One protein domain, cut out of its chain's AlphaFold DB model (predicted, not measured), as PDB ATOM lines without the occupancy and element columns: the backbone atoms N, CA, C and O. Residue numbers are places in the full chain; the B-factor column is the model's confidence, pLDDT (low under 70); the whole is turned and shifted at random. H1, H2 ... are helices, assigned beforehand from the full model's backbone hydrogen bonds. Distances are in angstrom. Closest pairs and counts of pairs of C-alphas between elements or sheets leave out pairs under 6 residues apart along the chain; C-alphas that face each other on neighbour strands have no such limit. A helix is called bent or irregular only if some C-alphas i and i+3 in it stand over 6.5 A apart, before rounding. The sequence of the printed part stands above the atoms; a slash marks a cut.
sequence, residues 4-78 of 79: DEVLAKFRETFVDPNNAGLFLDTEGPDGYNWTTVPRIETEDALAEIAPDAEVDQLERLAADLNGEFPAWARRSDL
ATOM      1  N   ASP A   4      12.695  14.300 -47.384       90.12
ATOM      2  CA  ASP A   4      14.120  14.232 -47.717       90.12
ATOM      3  C   ASP A   4      15.005  14.832 -46.616       90.12
ATOM      4  O   ASP A   4      16.065  14.291 -46.305       90.12
ATOM      5  N   GLU A   5      14.578  15.930 -45.984       89.75
ATOM      6  CA  GLU A   5      15.323  16.536 -44.876       89.75
ATOM      7  C   GLU A   5      15.282  15.674 -43.607       89.75
ATOM      8  O   GLU A   5      16.277  15.608 -42.881       89.75
ATOM      9  N   VAL A   6      14.151  15.014 -43.328       87.00
ATOM     10  CA  VAL A   6      14.024  14.082 -42.196       87.00
ATOM     11  C   VAL A   6      14.917  12.864 -42.425       87.00
ATOM     12  O   VAL A   6      15.702  12.514 -41.546       87.00
ATOM     13  N   LEU A   7      14.882  12.277 -43.625       86.12
ATOM     14  CA  LEU A   7      15.728  11.144 -44.002       86.12
ATOM     15  C   LEU A   7      17.218  11.498 -43.990       86.12
ATOM     16  O   LEU A   7      18.034  10.702 -43.528       86.12
ATOM     17  N   ALA A   8      17.590  12.687 -44.468       87.44
ATOM     18  CA  ALA A   8      18.972  13.149 -44.438       87.44
ATOM     19  C   ALA A   8      19.484  13.287 -42.999       87.44
ATOM     20  O   ALA A   8      20.545  12.747 -42.682       87.44
ATOM     21  N   LYS A   9      18.709  13.921 -42.108       84.81
ATOM     22  CA  LYS A   9      19.066  14.014 -40.684       84.81
ATOM     23  C   LYS A   9      19.079  12.659 -39.993       84.81
ATOM     24  O   LYS A   9      19.933  12.431 -39.139       84.81
ATOM     25  N   PHE A  10      18.163  11.764 -40.356       83.62
ATOM     26  CA  PHE A  10      18.142  10.400 -39.841       83.62
ATOM     27  C   PHE A  10      19.429   9.678 -40.208       83.62
ATOM     28  O   PHE A  10      20.112   9.137 -39.344       83.62
ATOM     29  N   ARG A  11      19.833   9.758 -41.475       80.69
ATOM     30  CA  ARG A  11      21.083   9.158 -41.935       80.69
ATOM     31  C   ARG A  11      22.308   9.793 -41.285       80.69
ATOM     32  O   ARG A  11      23.198   9.066 -40.879       80.69
ATOM     33  N   GLU A  12      22.354  11.109 -41.134       81.44
ATOM     34  CA  GLU A  12      23.473  11.794 -40.475       81.44
ATOM     35  C   GLU A  12      23.592  11.431 -38.989       81.44
ATOM     36  O   GLU A  12      24.686  11.169 -38.499       81.44
ATOM     37  N   THR A  13      22.470  11.410 -38.270       76.25
ATOM     38  CA  THR A  13      22.454  11.203 -36.814       76.25
ATOM     39  C   THR A  13      22.611   9.732 -36.459       76.25
ATOM     40  O   THR A  13      23.305   9.385 -35.504       76.25
ATOM     41  N   PHE A  14      21.962   8.862 -37.228       72.38
ATOM     42  CA  PHE A  14      21.846   7.454 -36.891       72.38
ATOM     43  C   PHE A  14      22.683   6.568 -37.809       72.38
ATOM     44  O   PHE A  14      23.255   5.623 -37.292       72.38
ATOM     45  N   VAL A  15      22.860   6.870 -39.103       72.81
ATOM     46  CA  VAL A  15      23.505   5.950 -40.072       72.81
ATOM     47  C   VAL A  15      24.986   6.247 -40.377       72.81
ATOM     48  O   VAL A  15      25.752   5.318 -40.623       72.81
ATOM     49  N   ASP A  16      25.429   7.506 -40.340       69.62
ATOM     50  CA  ASP A  16      26.816   7.904 -40.633       69.62
ATOM     51  C   ASP A  16      27.811   7.326 -39.612       69.62
ATOM     52  O   ASP A  16      27.800   7.779 -38.482       69.62
ATOM     53  N   PRO A  17      28.772   6.458 -39.963       60.81
ATOM     54  CA  PRO A  17      29.665   5.782 -39.006       60.81
ATOM     55  C   PRO A  17      30.479   6.697 -38.063       60.81
ATOM     56  O   PRO A  17      31.034   6.227 -37.063       60.81
ATOM     57  N   ASN A  18      30.588   7.993 -38.360       62.31
ATOM     58  CA  ASN A  18      31.260   8.967 -37.500       62.31
ATOM     59  C   ASN A  18      30.347   9.533 -36.400       62.31
ATOM     60  O   ASN A  18      30.843   9.857 -35.322       62.31
ATOM     61  N   ASN A  19      29.040   9.612 -36.654       58.06
ATOM     62  CA  ASN A  19      28.029  10.204 -35.764       58.06
ATOM     63  C   ASN A  19      27.012   9.172 -35.254       58.06
ATOM     64  O   ASN A  19      26.530   9.257 -34.126       58.06
ATOM     65  N   ALA A  20      26.742   8.181 -36.091       55.41
ATOM     66  CA  ALA A  20      25.882   7.041 -35.903       55.41
ATOM     67  C   ALA A  20      26.173   6.304 -34.618       55.41
ATOM     68  O   ALA A  20      27.298   5.875 -34.341       55.41
ATOM     69  N   GLY A  21      25.086   6.052 -33.904       51.12
ATOM     70  CA  GLY A  21      25.002   4.961 -32.955       51.12
ATOM     71  C   GLY A  21      24.721   3.593 -33.534       51.12
ATOM     72  O   GLY A  21      24.706   2.625 -32.779       51.12
ATOM     73  N   LEU A  22      24.521   3.492 -34.846       55.12
ATOM     74  CA  LEU A  22      24.257   2.224 -35.497       55.12
ATOM     75  C   LEU A  22      25.383   1.215 -35.265       55.12
ATOM     76  O   LEU A  22      26.484   1.339 -35.803       55.12
ATOM     77  N   PHE A  23      25.025   0.125 -34.602       53.97
ATOM     78  CA  PHE A  23      25.376  -1.186 -35.118       53.97
ATOM     79  C   PHE A  23      24.118  -1.745 -35.764       53.97
ATOM     80  O   PHE A  23      23.129  -2.026 -35.090       53.97
ATOM     81  N   LEU A  24      24.150  -1.839 -37.090       51.53
ATOM     82  CA  LEU A  24      23.176  -2.610 -37.837       51.53
ATOM     83  C   LEU A  24      23.489  -4.079 -37.640       51.53
ATOM     84  O   LEU A  24      24.523  -4.552 -38.111       51.53
ATOM     85  N   ASP A  25      22.587  -4.803 -36.996       47.56
ATOM     86  CA  ASP A  25      22.558  -6.241 -37.191       47.56
ATOM     87  C   ASP A  25      21.864  -6.523 -38.525       47.56
ATOM     88  O   ASP A  25      20.648  -6.688 -38.605       47.56
ATOM     89  N   THR A  26      22.639  -6.502 -39.610       48.59
ATOM     90  CA  THR A  26      22.140  -6.908 -40.927       48.59
ATOM     91  C   THR A  26      21.970  -8.428 -41.049       48.59
ATOM     92  O   THR A  26      21.485  -8.878 -42.084       48.59
ATOM     93  N   GLU A  27      22.390  -9.232 -40.056       43.59
ATOM     94  CA  GLU A  27      22.498 -10.695 -40.184       43.59
ATOM     95  C   GLU A  27      21.694 -11.537 -39.172       43.59
ATOM     96  O   GLU A  27      21.654 -12.760 -39.333       43.59
ATOM     97  N   GLY A  28      20.962 -10.978 -38.203       38.19
ATOM     98  CA  GLY A  28      20.025 -11.817 -37.449       38.19
ATOM     99  C   GLY A  28      19.237 -11.179 -36.305       38.19
ATOM    100  O   GLY A  28      19.441 -10.029 -35.946       38.19
ATOM    101  N   PRO A  29      18.311 -11.944 -35.699       42.38
ATOM    102  CA  PRO A  29      17.600 -11.541 -34.483       42.38
ATOM    103  C   PRO A  29      18.468 -11.577 -33.205       42.38
ATOM    104  O   PRO A  29      18.000 -11.122 -32.164       42.38
ATOM    105  N   ASP A  30      19.705 -12.095 -33.273       48.09
ATOM    106  CA  ASP A  30      20.559 -12.432 -32.117       48.09
ATOM    107  C   ASP A  30      22.021 -11.919 -32.207       48.09
ATOM    108  O   ASP A  30      22.836 -12.242 -31.341       48.09
ATOM    109  N   GLY A  31      22.419 -11.155 -33.234       44.12
ATOM    110  CA  GLY A  31      23.822 -10.746 -33.439       44.12
ATOM    111  C   GLY A  31      24.317  -9.673 -32.462       44.12
ATOM    112  O   GLY A  31      25.522  -9.569 -32.223       44.12
ATOM    113  N   TYR A  32      23.403  -8.954 -31.805       48.94
ATOM    114  CA  TYR A  32      23.673  -8.161 -30.605       48.94
ATOM    115  C   TYR A  32      22.776  -8.597 -29.449       48.94
ATOM    116  O   TYR A  32      21.569  -8.782 -29.592       48.94
ATOM    117  N   ASN A  33      23.362  -8.704 -28.255       52.81
ATOM    118  CA  ASN A  33      22.597  -8.958 -27.043       52.81
ATOM    119  C   ASN A  33      21.926  -7.650 -26.578       52.81
ATOM    120  O   ASN A  33      22.385  -7.002 -25.632       52.81
ATOM    121  N   TRP A  34      20.830  -7.270 -27.252       56.66
ATOM    122  CA  TRP A  34      19.967  -6.111 -26.954       56.66
ATOM    123  C   TRP A  34      19.466  -6.062 -25.502       56.66
ATOM    124  O   TRP A  34      18.929  -5.058 -25.054       56.66
ATOM    125  N   THR A  35      19.664  -7.126 -24.722       59.03
ATOM    126  CA  THR A  35      19.430  -7.102 -23.272       59.03
ATOM    127  C   THR A  35      20.329  -6.110 -22.527       59.03
ATOM    128  O   THR A  35      19.999  -5.728 -21.407       59.03
ATOM    129  N   THR A  36      21.454  -5.699 -23.124       63.25
ATOM    130  CA  THR A  36      22.449  -4.812 -22.493       63.25
ATOM    131  C   THR A  36      22.531  -3.414 -23.098       63.25
ATOM    132  O   THR A  36      23.033  -2.512 -22.432       63.25
ATOM    133  N   VAL A  37      22.005  -3.212 -24.310       65.12
ATOM    134  CA  VAL A  37      22.012  -1.924 -25.017       65.12
ATOM    135  C   VAL A  37      20.563  -1.527 -25.308       65.12
ATOM    136  O   VAL A  37      19.847  -2.334 -25.904       65.12
ATOM    137  N   PRO A  38      20.105  -0.324 -24.907       70.19
ATOM    138  CA  PRO A  38      18.749   0.133 -25.196       70.19
ATOM    139  C   PRO A  38      18.481   0.137 -26.703       70.19
ATOM    140  O   PRO A  38      19.125   0.865 -27.458       70.19
ATOM    141  N   ARG A  39      17.523  -0.688 -27.134       71.06
ATOM    142  CA  ARG A  39      16.996  -0.667 -28.498       71.06
ATOM    143  C   ARG A  39      16.091   0.552 -28.666       71.06
ATOM    144  O   ARG A  39      15.222   0.783 -27.828       71.06
ATOM    145  N   ILE A  40      16.288   1.288 -29.753       75.88
ATOM    146  CA  ILE A  40      15.405   2.369 -30.195       75.88
ATOM    147  C   ILE A  40      14.711   1.900 -31.474       75.88
ATOM    148  O   ILE A  40      15.380   1.456 -32.412       75.88
ATOM    149  N   GLU A  41      13.380   1.969 -31.493       77.88
ATOM    150  CA  GLU A  41      12.594   1.703 -32.698       77.88
ATOM    151  C   GLU A  41      12.713   2.882 -33.675       77.88
ATOM    152  O   GLU A  41      12.945   4.031 -33.287       77.88
ATOM    153  N   THR A  42      12.559   2.612 -34.967       80.25
ATOM    154  CA  THR A  42      12.708   3.622 -36.025       80.25
ATOM    155  C   THR A  42      11.737   4.793 -35.853       80.25
ATOM    156  O   THR A  42      12.098   5.942 -36.105       80.25
ATOM    157  N   GLU A  43      10.527   4.520 -35.376       82.75
ATOM    158  CA  GLU A  43       9.485   5.501 -35.084       82.75
ATOM    159  C   GLU A  43       9.924   6.495 -33.999       82.75
ATOM    160  O   GLU A  43       9.765   7.707 -34.165       82.75
ATOM    161  N   ASP A  44      10.539   6.001 -32.921       82.75
ATOM    162  CA  ASP A  44      11.040   6.836 -31.824       82.75
ATOM    163  C   ASP A  44      12.208   7.718 -32.290       82.75
ATOM    164  O   ASP A  44      12.286   8.903 -31.955       82.75
ATOM    165  N   ALA A  45      13.095   7.165 -33.121       80.50
ATOM    166  CA  ALA A  45      14.207   7.910 -33.702       80.50
ATOM    167  C   ALA A  45      13.725   9.018 -34.658       80.50
ATOM    168  O   ALA A  45      14.253  10.131 -34.643       80.50
ATOM    169  N   LEU A  46      12.693   8.757 -35.466       86.00
ATOM    170  CA  LEU A  46      12.099   9.774 -36.336       86.00
ATOM    171  C   LEU A  46      11.410  10.883 -35.531       86.00
ATOM    172  O   LEU A  46      11.576  12.061 -35.862       86.00
ATOM    173  N   ALA A  47      10.698  10.528 -34.458       87.69
ATOM    174  CA  ALA A  47      10.057  11.491 -33.565       87.69
ATOM    175  C   ALA A  47      11.073  12.409 -32.859       87.69
ATOM    176  O   ALA A  47      10.785  13.582 -32.620       87.69
ATOM    177  N   GLU A  48      12.283  11.921 -32.570       84.06
ATOM    178  CA  GLU A  48      13.364  12.741 -32.008       84.06
ATOM    179  C   GLU A  48      13.899  13.783 -33.008       84.06
ATOM    180  O   GLU A  48      14.176  14.926 -32.638       84.06
ATOM    181  N   ILE A  49      14.027  13.416 -34.285       85.00
ATOM    182  CA  ILE A  49      14.569  14.296 -35.338       85.00
ATOM    183  C   ILE A  49      13.541  15.328 -35.796       85.00
ATOM    184  O   ILE A  49      13.894  16.467 -36.133       85.00
ATOM    185  N   ALA A  50      12.284  14.904 -35.876       88.62
ATOM    186  CA  ALA A  50      11.189  15.668 -36.440       88.62
ATOM    187  C   ALA A  50       9.978  15.662 -35.488       88.62
ATOM    188  O   ALA A  50       8.919  15.153 -35.852       88.62
ATOM    189  N   PRO A  51      10.099  16.263 -34.287       87.56
ATOM    190  CA  PRO A  51       9.034  16.252 -33.278       87.56
ATOM    191  C   PRO A  51       7.758  16.977 -33.728       87.56
ATOM    192  O   PRO A  51       6.680  16.707 -33.208       87.56
ATOM    193  N   ASP A  52       7.882  17.886 -34.700       90.00
ATOM    194  CA  ASP A  52       6.773  18.647 -35.282       90.00
ATOM    195  C   ASP A  52       6.256  18.043 -36.606       90.00
ATOM    196  O   ASP A  52       5.475  18.684 -37.310       90.00
ATOM    197  N   ALA A  53       6.746  16.866 -37.016       87.94
ATOM    198  CA  ALA A  53       6.231  16.186 -38.200       87.94
ATOM    199  C   ALA A  53       4.855  15.570 -37.925       87.94
ATOM    200  O   ALA A  53       4.548  15.133 -36.817       87.94
ATOM    201  N   GLU A  54       4.030  15.518 -38.968       90.31
ATOM    202  CA  GLU A  54       2.727  14.859 -38.902       90.31
ATOM    203  C   GLU A  54       2.909  13.356 -38.647       90.31
ATOM    204  O   GLU A  54       3.819  12.729 -39.196       90.31
ATOM    205  N   VAL A  55       2.010  12.754 -37.866       88.88
ATOM    206  CA  VAL A  55       2.071  11.315 -37.542       88.88
ATOM    207  C   VAL A  55       2.085  10.468 -38.820       88.88
ATOM    208  O   VAL A  55       2.952   9.615 -38.975       88.88
ATOM    209  N   ASP A  56       1.225  10.789 -39.790       89.94
ATOM    210  CA  ASP A  56       1.159  10.099 -41.088       89.94
ATOM    211  C   ASP A  56       2.472  10.204 -41.893       89.94
ATOM    212  O   ASP A  56       2.797   9.340 -42.714       89.94
ATOM    213  N   GLN A  57       3.235  11.286 -41.699       88.94
ATOM    214  CA  GLN A  57       4.551  11.457 -42.312       88.94
ATOM    215  C   GLN A  57       5.566  10.525 -41.650       88.94
ATOM    216  O   GLN A  57       6.295   9.822 -42.348       88.94
ATOM    217  N   LEU A  58       5.582  10.499 -40.317       87.50
ATOM    218  CA  LEU A  58       6.484   9.666 -39.526       87.50
ATOM    219  C   LEU A  58       6.226   8.171 -39.754       87.50
ATOM    220  O   LEU A  58       7.178   7.439 -39.996       87.50
ATOM    221  N   GLU A  59       4.967   7.726 -39.762       89.81
ATOM    222  CA  GLU A  59       4.606   6.318 -39.995       89.81
ATOM    223  C   GLU A  59       5.038   5.828 -41.380       89.81
ATOM    224  O   GLU A  59       5.577   4.731 -41.528       89.81
ATOM    225  N   ARG A  60       4.845   6.656 -42.409       90.62
ATOM    226  CA  ARG A  60       5.261   6.336 -43.778       90.62
ATOM    227  C   ARG A  60       6.780   6.237 -43.900       90.62
ATOM    228  O   ARG A  60       7.275   5.292 -44.504       90.62
ATOM    229  N   LEU A  61       7.511   7.175 -43.297       88.69
ATOM    230  CA  LEU A  61       8.975   7.141 -43.267       88.69
ATOM    231  C   LEU A  61       9.501   5.952 -42.453       88.69
ATOM    232  O   LEU A  61      10.477   5.325 -42.855       88.69
ATOM    233  N   ALA A  62       8.845   5.612 -41.343       86.12
ATOM    234  CA  ALA A  62       9.192   4.453 -40.530       86.12
ATOM    235  C   ALA A  62       8.979   3.143 -41.293       86.12
ATOM    236  O   ALA A  62       9.826   2.262 -41.221       86.12
ATOM    237  N   ALA A  63       7.895   3.023 -42.067       86.56
ATOM    238  CA  ALA A  63       7.643   1.852 -42.901       86.56
ATOM    239  C   ALA A  63       8.737   1.643 -43.963       86.56
ATOM    240  O   ALA A  63       9.189   0.513 -44.154       86.56
ATOM    241  N   ASP A  64       9.182   2.724 -44.611       85.12
ATOM    242  CA  ASP A  64      10.262   2.675 -45.602       85.12
ATOM    243  C   ASP A  64      11.600   2.303 -44.950       85.12
ATOM    244  O   ASP A  64      12.329   1.444 -45.446       85.12
ATOM    245  N   LEU A  65      11.907   2.909 -43.799       79.00
ATOM    246  CA  LEU A  65      13.150   2.660 -43.080       79.00
ATOM    247  C   LEU A  65      13.166   1.260 -42.456       79.00
ATOM    248  O   LEU A  65      14.120   0.536 -42.676       79.00
ATOM    249  N   ASN A  66      12.116   0.790 -41.787       75.31
ATOM    250  CA  ASN A  66      12.100  -0.525 -41.127       75.31
ATOM    251  C   ASN A  66      12.480  -1.706 -42.047       75.31
ATOM    252  O   ASN A  66      12.935  -2.737 -41.551       75.31
ATOM    253  N   GLY A  67      12.346  -1.570 -43.373       72.25
ATOM    254  CA  GLY A  67      12.849  -2.553 -44.339       72.25
ATOM    255  C   GLY A  67      14.380  -2.620 -44.448       72.25
ATOM    256  O   GLY A  67      14.933  -3.703 -44.628       72.25
ATOM    257  N   GLU A  68      15.073  -1.491 -44.331       72.25
ATOM    258  CA  GLU A  68      16.541  -1.416 -44.353       72.25
ATOM    259  C   GLU A  68      17.140  -1.537 -42.941       72.25
ATOM    260  O   GLU A  68      18.287  -1.943 -42.764       72.25
ATOM    261  N   PHE A  69      16.344  -1.180 -41.939       71.69
ATOM    262  CA  PHE A  69      16.810  -0.527 -40.729       71.69
ATOM    263  C   PHE A  69      15.839  -0.792 -39.551       71.69
ATOM    264  O   PHE A  69      15.176   0.117 -39.059       71.69
ATOM    265  N   PRO A  70      15.684  -2.053 -39.115       65.06
ATOM    266  CA  PRO A  70      14.588  -2.442 -38.223       65.06
ATOM    267  C   PRO A  70      14.834  -2.163 -36.732       65.06
ATOM    268  O   PRO A  70      13.895  -2.241 -35.945       65.06
ATOM    269  N   ALA A  71      16.083  -1.945 -36.308       65.00
ATOM    270  CA  ALA A  71      16.444  -1.751 -34.904       65.00
ATOM    271  C   ALA A  71      17.829  -1.114 -34.761       65.00
ATOM    272  O   ALA A  71      18.739  -1.423 -35.536       65.00
ATOM    273  N   TRP A  72      18.001  -0.267 -33.739       70.31
ATOM    274  CA  TRP A  72      19.199   0.564 -33.602       70.31
ATOM    275  C   TRP A  72      19.549   0.899 -32.152       70.31
ATOM    276  O   TRP A  72      18.711   0.799 -31.256       70.31
ATOM    277  N   ALA A  73      20.782   1.359 -31.942       64.81
ATOM    278  CA  ALA A  73      21.288   1.869 -30.667       64.81
ATOM    279  C   ALA A  73      21.970   3.235 -30.858       64.81
ATOM    280  O   ALA A  73      22.223   3.658 -31.986       64.81
ATOM    281  N   ARG A  74      22.281   3.941 -29.763       67.19
ATOM    282  CA  ARG A  74      23.123   5.151 -29.796       67.19
ATOM    283  C   ARG A  74      24.580   4.794 -29.533       67.19
ATOM    284  O   ARG A  74      24.868   3.915 -28.731       67.19
ATOM    285  N   ARG A  75      25.522   5.550 -30.106       64.62
ATOM    286  CA  ARG A  75      26.963   5.285 -29.935       64.62
ATOM    287  C   ARG A  75      27.395   5.468 -28.490       64.62
ATOM    288  O   ARG A  75      28.213   4.710 -27.987       64.62
ATOM    289  N   SER A  76      26.813   6.467 -27.831       66.94
ATOM    290  CA  SER A  76      26.984   6.731 -26.402       66.94
ATOM    291  C   SER A  76      26.595   5.547 -25.524       66.94
ATOM    292  O   SER A  76      27.126   5.412 -24.427       66.94
ATOM    293  N   ASP A  77      25.687   4.703 -26.009       66.44
ATOM    294  CA  ASP A  77      25.120   3.594 -25.250       66.44
ATOM    295  C   ASP A  77      25.926   2.300 -25.465       66.44
ATOM    296  O   ASP A  77      25.651   1.288 -24.825       66.44
ATOM    297  N   LEU A  78      26.940   2.336 -26.343       60.75
ATOM    298  CA  LEU A  78      27.784   1.196 -26.711       60.75
ATOM    299  C   LEU A  78      29.128   1.125 -25.964       60.75
ATOM    300  O   LEU A  78      29.765   0.073 -26.008       60.75
TER     301      LEU A  78
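Overview. This is residues 4 to 78 of the 79 residues of an uncharacterized protein of Curtobacterium flaccumfaciens (UniProt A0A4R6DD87). Three short helices, H1, H2 and H3, cluster at one end of the domain, their centres at the corners of a triangle, and the other end has no named helix, being made by parts of the long link, residues 16 to 41, and of the last stretch, residues 69 to 78. H2 bridges the other two at steep angles, touching both, while a wide loop, residues 16 to 41, swings out from H1 to the far end and folds back to H2, and the last stretch, residues 69 to 78, runs from H3 back to the loop's side. The printed part has 75 residues with three named helices in the order H1, H2, H3 and no named strand. The class is all helix, yet under half of the residues, 34 of the 75, are in named elements. The whole is compact, with a radius of gyration of the C-alphas of 12.1 A and spans of 33 by 23 by 17 A.

Arrangement. Begin with H1, residues 4 to 15, the first element of the printed part. From there follow the long link of 26 residues, 16 to 41, to H2, residues 42 to 49. H1 touches H2 with residues 6 to 10 alone; look at the C-alphas of Val 6 and Ile 49, the closest of the two helices, which are 6.9 A apart. The lines of H1 and H2 are about perpendicular, at 74 degrees. A tight link of 5 residues, 50 to 54, leads on to H3, residues 55 to 68. H2 and H3 touch with 9 pairs of C-alphas within 8 A, and you will find their closest C-alphas at Glu 43 and Ala 62, 5.6 A apart. They run opposite ways at a steep tilt of 56 degrees, with their centres 9.7 A apart. H1 and H3 are close but not clearly touching: their closest C-alphas, those of Leu 7 and Leu 61, are 7.9 A apart. These two run the same way at a steep tilt of 48 degrees, with their centres 12.7 A apart. In the backbones of H1 and H2 every O i to N i+4 pair is within hydrogen-bond range, and in H3 8 of 10 are.

Along the chain. Find C-alpha 4 at (14.120, 14.232, -47.717); from there H1 runs 12 residues to C-alpha 15 at (23.505, 5.950, -40.072), 14.7 A from its first C-alpha. Then pass along residues 16 to 41, with no named element, whose C-alphas lie 6 to 18 A from the mean of all C-alphas. H2 begins with Thr 42 and ends with Ile 49, 8 residues and 10.9 A from first to last C-alpha. H3, the longest helix with 14 residues, begins with Val 55 and ends at C-alpha 68, at (16.541, -1.416, -44.353), 20.4 A from its first C-alpha. None of the three helices is bent or irregular. After Glu 68 no named helix follows before Leu 78.

Size, cuts and confidence. The two C-alphas farthest apart are those of Asp 30, in the long link, and Asp 52, in the tight link, at 34.1 A. The first and last printed C-alphas, those of Asp 4 and Leu 78, are 28.2 A apart. The printed part has no cut; it begins at residue 4 and ends at residue 78 of a full chain of 79 residues. The link from H1 to H2 is long and the link from H2 to H3 is tight. Look at the B-factor column for the confidence of this predicted model: the mean pLDDT of the printed part is 72.3. It is under 70 at 30 residues, namely 16 to 37, 70 to 71 and 73 to 78, while the mean is 83 in H1, 84 in H2 and 84 in H3.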